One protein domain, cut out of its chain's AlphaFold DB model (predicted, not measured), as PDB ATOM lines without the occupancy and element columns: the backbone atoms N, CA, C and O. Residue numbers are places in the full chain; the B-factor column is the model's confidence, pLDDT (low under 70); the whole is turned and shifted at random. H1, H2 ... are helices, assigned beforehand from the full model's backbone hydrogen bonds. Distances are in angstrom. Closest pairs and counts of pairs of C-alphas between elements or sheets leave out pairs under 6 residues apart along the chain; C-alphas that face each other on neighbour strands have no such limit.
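AT A GLANCE: This is residues 103 to 146 of the 146 residues of the protein "Cytochrome c" of Capnocytophaga sp (UniProt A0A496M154). One helix, H1, forms a straight handle, and its far end leads into a small head of loops that holds two very short helices, H2 and H3. The handle's residues 103 to 109 stick out from the head; after H3, residues 134 to 146 form a long tail with no named element. The printed part has 44 residues, with three named helices in the order H1, H2, H3 and no named strand; the class is all helix, with 22 residues in named elements. It is only just loose, close to compact, with a radius of gyration of the C-alphas of 11.2 A, and its outline is flat, spanning 35 by 22 by 10 A.

IN THESE COORDINATES: Find C-alpha 103 at (256.267, 324.271, 279.395); from there H1, residues 103 to 116, runs 20.1 A to C-alpha 116 at (256.046, 332.145, 297.878). Next look for H2, residues 118 to 121, 4.9 A long, and then H3, residues 130 to 133, 5.0 A long, which ends at C-alpha 133 at (241.748, 339.235, 303.126).

HOW THE PARTS SIT: Start from H1, where every O i to N i+4 pair is within hydrogen-bond range; H2 and H3 are too short for such a pair. H1 and H2 are near each other and meet only through their link, the tight link at Cys 117. H2 and H3 touch; their closest C-alphas, those of Val 119 and Ile 130, are 5.5 A apart. H1 and H3 are apart.

THE WHOLE: The two C-alphas farthest apart, those of Lys 103 and Asp 135, are 35.6 A apart. The printed part has no cut, and the link from H2 to H3, with 8 residues, is short. Mean pLDDT of the printed part is 93.6; look at Arg 146, the chain's last residue, for the one value under 70.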
ATOM      1  N   LYS A 103     257.498 324.785 278.776       93.62
ATOM      2  CA  LYS A 103     256.267 324.271 279.395       93.62
ATOM      3  C   LYS A 103     256.511 323.779 280.824       93.62
ATOM      4  O   LYS A 103     255.688 324.034 281.705       93.62
ATOM      5  N   ASP A 104     257.630 323.102 281.048       95.25
ATOM      6  CA  ASP A 104     257.992 322.579 282.362       95.25
ATOM      7  C   ASP A 104     258.398 323.716 283.304       95.25
ATOM      8  O   ASP A 104     257.920 323.763 284.438       95.25
ATOM      9  N   HIS A 105     259.144 324.710 282.809       94.94
ATOM     10  CA  HIS A 105     259.467 325.923 283.565       94.94
ATOM     11  C   HIS A 105     258.222 326.704 284.002       94.94
ATOM     12  O   HIS A 105     258.158 327.173 285.135       94.94
ATOM     13  N   LEU A 106     257.206 326.831 283.142       94.69
ATOM     14  CA  LEU A 106     255.947 327.494 283.502       94.69
ATOM     15  C   LEU A 106     255.182 326.720 284.581       94.69
ATOM     16  O   LEU A 106     254.628 327.321 285.500       94.69
ATOM     17  N   LYS A 107     255.171 325.386 284.491       96.44
ATOM     18  CA  LYS A 107     254.540 324.529 285.499       96.44
ATOM     19  C   LYS A 107     255.235 324.658 286.856       96.44
ATOM     20  O   LYS A 107     254.559 324.784 287.876       96.44
ATOM     21  N   GLU A 108     256.564 324.644 286.873       96.62
ATOM     22  CA  GLU A 108     257.354 324.860 288.086       96.62
ATOM     23  C   GLU A 108     257.157 326.278 288.638       96.62
ATOM     24  O   GLU A 108     256.898 326.448 289.828       96.62
ATOM     25  N   GLY A 109     257.168 327.291 287.770       96.25
ATOM     26  CA  GLY A 109     256.909 328.682 288.135       96.25
ATOM     27  C   GLY A 109     255.552 328.877 288.814       96.25
ATOM     28  O   GLY A 109     255.474 329.571 289.824       96.25
ATOM     29  N   ALA A 110     254.500 328.210 288.329       96.88
ATOM     30  CA  ALA A 110     253.186 328.230 288.972       96.88
ATOM     31  C   ALA A 110     253.211 327.603 290.380       96.88
ATOM     32  O   ALA A 110     252.598 328.131 291.309       96.88
ATOM     33  N   ALA A 111     253.952 326.506 290.572       97.75
ATOM     34  CA  ALA A 111     254.118 325.897 291.892       97.75
ATOM     35  C   ALA A 111     254.876 326.826 292.855       97.75
ATOM     36  O   ALA A 111     254.440 327.025 293.988       97.75
ATOM     37  N   LEU A 112     255.966 327.446 292.394       98.06
ATOM     38  CA  LEU A 112     256.742 328.408 293.181       98.06
ATOM     39  C   LEU A 112     255.912 329.649 293.541       98.06
ATOM     40  O   LEU A 112     255.953 330.096 294.687       98.06
ATOM     41  N   TYR A 113     255.110 330.166 292.606       97.69
ATOM     42  CA  TYR A 113     254.196 331.283 292.851       97.69
ATOM     43  C   TYR A 113     253.198 330.961 293.970       97.69
ATOM     44  O   TYR A 113     253.020 331.756 294.897       97.69
ATOM     45  N   ASN A 114     252.606 329.767 293.938       96.69
ATOM     46  CA  ASN A 114     251.659 329.325 294.958       96.69
ATOM     47  C   ASN A 114     252.298 329.169 296.347       96.69
ATOM     48  O   ASN A 114     251.617 329.357 297.352       96.69
ATOM     49  N   ILE A 115     253.595 328.861 296.419       96.75
ATOM     50  CA  ILE A 115     254.322 328.727 297.690       96.75
ATOM     51  C   ILE A 115     254.729 330.100 298.239       96.75
ATOM     52  O   ILE A 115     254.499 330.384 299.414       96.75
ATOM     53  N   TYR A 116     255.333 330.953 297.407       97.38
ATOM     54  CA  TYR A 116     256.046 332.145 297.878       97.38
ATOM     55  C   TYR A 116     255.314 333.472 297.631       97.38
ATOM     56  O   TYR A 116     255.549 334.433 298.359       97.38
ATOM     57  N   CYS A 117     254.427 333.553 296.633       96.38
ATOM     58  CA  CYS A 117     253.805 334.812 296.200       96.38
ATOM     59  C   CYS A 117     252.311 334.899 296.553       96.38
ATOM     60  O   CYS A 117     251.835 335.951 296.990       96.38
ATOM     61  N   MET A 118     251.575 333.794 296.396       96.19
ATOM     62  CA  MET A 118     250.110 333.725 296.522       96.19
ATOM     63  C   MET A 118     249.585 334.216 297.876       96.19
ATOM     64  O   MET A 118     248.506 334.803 297.958       96.19
ATOM     65  N   VAL A 119     250.353 334.015 298.949       95.69
ATOM     66  CA  VAL A 119     249.978 334.423 300.313       95.69
ATOM     67  C   VAL A 119     249.676 335.927 300.398       95.69
ATOM     68  O   VAL A 119     248.750 336.327 301.110       95.69
ATOM     69  N   CYS A 120     250.410 336.741 299.632       95.06
ATOM     70  CA  CYS A 120     250.218 338.188 299.551       95.06
ATOM     71  C   CYS A 120     249.431 338.602 298.300       95.06
ATOM     72  O   CYS A 120     248.524 339.420 298.401       95.06
ATOM     73  N   HIS A 121     249.755 338.035 297.133       95.44
ATOM     74  CA  HIS A 121     249.229 338.493 295.840       95.44
ATOM     75  C   HIS A 121     247.942 337.799 295.370       95.44
ATOM     76  O   HIS A 121     247.353 338.251 294.391       95.44
ATOM     77  N   GLY A 122     247.478 336.751 296.058       94.31
ATOM     78  CA  GLY A 122     246.352 335.926 295.606       94.31
ATOM     79  C   GLY A 122     246.781 334.891 294.562       94.31
ATOM     80  O   GLY A 122     247.895 334.946 294.054       94.31
ATOM     81  N   ALA A 123     245.922 333.914 294.261       94.69
ATOM     82  CA  ALA A 123     246.235 332.876 293.266       94.69
ATOM     83  C   ALA A 123     246.261 333.438 291.833       94.69
ATOM     84  O   ALA A 123     247.056 333.000 291.007       94.69
ATOM     85  N   GLU A 124     245.436 334.453 291.573       93.69
ATOM     86  CA  GLU A 124     245.285 335.097 290.264       93.69
ATOM     87  C   GLU A 124     246.138 336.373 290.115       93.69
ATOM     88  O   GLU A 124     246.044 337.066 289.101       93.69
ATOM     89  N   GLY A 125     246.945 336.732 291.123       94.50
ATOM     90  CA  GLY A 125     247.730 337.974 291.117       94.50
ATOM     91  C   GLY A 125     246.896 339.256 291.193       94.50
ATOM     92  O   GLY A 125     247.346 340.324 290.774       94.50
ATOM     93  N   ASP A 126     245.679 339.166 291.724       94.31
ATOM     94  CA  ASP A 126     244.728 340.270 291.870       94.31
ATOM     95  C   ASP A 126     244.908 341.077 293.171       94.31
ATOM     96  O   ASP A 126     244.133 341.993 293.458       94.31
ATOM     97  N   GLY A 127     245.929 340.743 293.962       93.69
ATOM     98  CA  GLY A 127     246.210 341.366 295.252       93.69
ATOM     99  C   GLY A 127     245.319 340.858 296.387       93.69
ATOM    100  O   GLY A 127     245.388 341.399 297.485       93.69
ATOM    101  N   GLN A 128     244.504 339.819 296.168       93.31
ATOM    102  CA  GLN A 128     243.596 339.264 297.178       93.31
ATOM    103  C   GLN A 128     244.193 338.041 297.888       93.31
ATOM    104  O   GLN A 128     243.535 337.013 298.054       93.31
ATOM    105  N   GLY A 129     245.453 338.133 298.324       94.88
ATOM    106  CA  GLY A 129     246.087 337.090 299.132       94.88
ATOM    107  C   GLY A 129     245.452 336.942 300.517       94.88
ATOM    108  O   GLY A 129     244.811 337.859 301.033       94.88
ATOM    109  N   ILE A 130     245.672 335.799 301.173       95.81
ATOM    110  CA  ILE A 130     245.087 335.506 302.494       95.81
ATOM    111  C   ILE A 130     245.482 336.530 303.571       95.81
ATOM    112  O   ILE A 130     244.728 336.748 304.517       95.81
ATOM    113  N   LEU A 131     246.651 337.168 303.446       95.31
ATOM    114  CA  LEU A 131     247.066 338.231 304.366       95.31
ATOM    115  C   LEU A 131     246.302 339.537 304.141       95.31
ATOM    116  O   LEU A 131     246.022 340.237 305.112       95.31
ATOM    117  N   VAL A 132     245.930 339.837 302.896       94.25
ATOM    118  CA  VAL A 132     245.116 341.010 302.550       94.25
ATOM    119  C   VAL A 132     243.673 340.787 302.992       94.25
ATOM    120  O   VAL A 132     243.116 341.617 303.696       94.25
ATOM    121  N   GLN A 133     243.108 339.610 302.706       93.38
ATOM    122  CA  GLN A 133     241.748 339.235 303.126       93.38
ATOM    123  C   GLN A 133     241.548 339.220 304.652       93.38
ATOM    124  O   GLN A 133     240.422 339.296 305.133       93.38
ATOM    125  N   ARG A 134     242.632 339.064 305.422       95.62
ATOM    126  CA  ARG A 134     242.629 339.063 306.896       95.62
ATOM    127  C   ARG A 134     243.105 340.389 307.499       95.62
ATOM    128  O   ARG A 134     243.473 340.406 308.678       95.62
ATOM    129  N   ASP A 135     243.175 341.447 306.693       93.25
ATOM    130  CA  ASP A 135     243.600 342.793 307.088       93.25
ATOM    131  C   ASP A 135     244.974 342.832 307.785       93.25
ATOM    132  O   ASP A 135     245.215 343.619 308.701       93.25
ATOM    133  N   LYS A 136     245.903 341.945 307.397       94.44
ATOM    134  CA  LYS A 136     247.282 341.936 307.921       94.44
ATOM    135  C   LYS A 136     248.218 342.832 307.125       94.44
ATOM    136  O   LYS A 136     249.189 343.330 307.686       94.44
ATOM    137  N   TYR A 137     247.932 343.031 305.842       86.44
ATOM    138  CA  TYR A 137     248.690 343.915 304.966       86.44
ATOM    139  C   TYR A 137     247.752 344.573 303.952       86.44
ATOM    140  O   TYR A 137     246.851 343.916 303.437       86.44
ATOM    141  N   LEU A 138     247.964 345.856 303.664       88.81
ATOM    142  CA  LEU A 138     247.141 346.649 302.747       88.81
ATOM    143  C   LEU A 138     247.992 347.164 301.580       88.81
ATOM    144  O   LEU A 138     249.207 347.298 301.704       88.81
ATOM    145  N   GLY A 139     247.350 347.482 300.453       88.94
ATOM    146  CA  GLY A 139     248.021 348.123 299.315       88.94
ATOM    147  C   GLY A 139     248.828 347.181 298.418       88.94
ATOM    148  O   GLY A 139     249.737 347.635 297.724       88.94
ATOM    149  N   VAL A 140     248.516 345.881 298.409       93.19
ATOM    150  CA  VAL A 140     249.089 344.953 297.423       93.19
ATOM    151  C   VAL A 140     248.473 345.249 296.045       93.19
ATOM    152  O   VAL A 140     247.250 345.194 295.918       93.19
ATOM    153  N   PRO A 141     249.279 345.579 295.017       91.88
ATOM    154  CA  PRO A 141     248.761 345.934 293.700       91.88
ATOM    155  C   PRO A 141     248.257 344.707 292.936       91.88
ATOM    156  O   PRO A 141     248.808 343.610 293.068       91.88
ATOM    157  N   ASN A 142     247.263 344.931 292.078       93.19
ATOM    158  CA  ASN A 142     246.832 343.973 291.068       93.19
ATOM    159  C   ASN A 142     247.797 344.018 289.875       93.19
ATOM    160  O   ASN A 142     248.196 345.096 289.427       93.19
ATOM    161  N   TYR A 143     248.171 342.858 289.340       92.25
ATOM    162  CA  TYR A 143     249.048 342.788 288.172       92.25
ATOM    163  C   TYR A 143     248.409 343.303 286.878       92.25
ATOM    164  O   TYR A 143     249.142 343.651 285.962       92.25
ATOM    165  N   LYS A 144     247.077 343.388 286.794       92.19
ATOM    166  CA  LYS A 144     246.366 343.952 285.633       92.19
ATOM    167  C   LYS A 144     246.458 345.477 285.541       92.19
ATOM    168  O   LYS A 144     246.239 346.020 284.464       92.19
ATOM    169  N   ASP A 145     246.766 346.149 286.649       84.94
ATOM    170  CA  ASP A 145     246.810 347.614 286.728       84.94
ATOM    171  C   ASP A 145     248.207 348.188 286.398       84.94
ATOM    172  O   ASP A 145     248.449 349.382 286.582       84.94
ATOM    173  N   ARG A 146     249.147 347.345 285.944       65.12
ATOM    174  CA  ARG A 146     250.537 347.686 285.600       65.12
ATOM    175  C   ARG A 146     250.879 347.269 284.176       65.12
ATOM    176  O   ARG A 146     251.727 347.972 283.584       65.12
TER     177      ARG A 146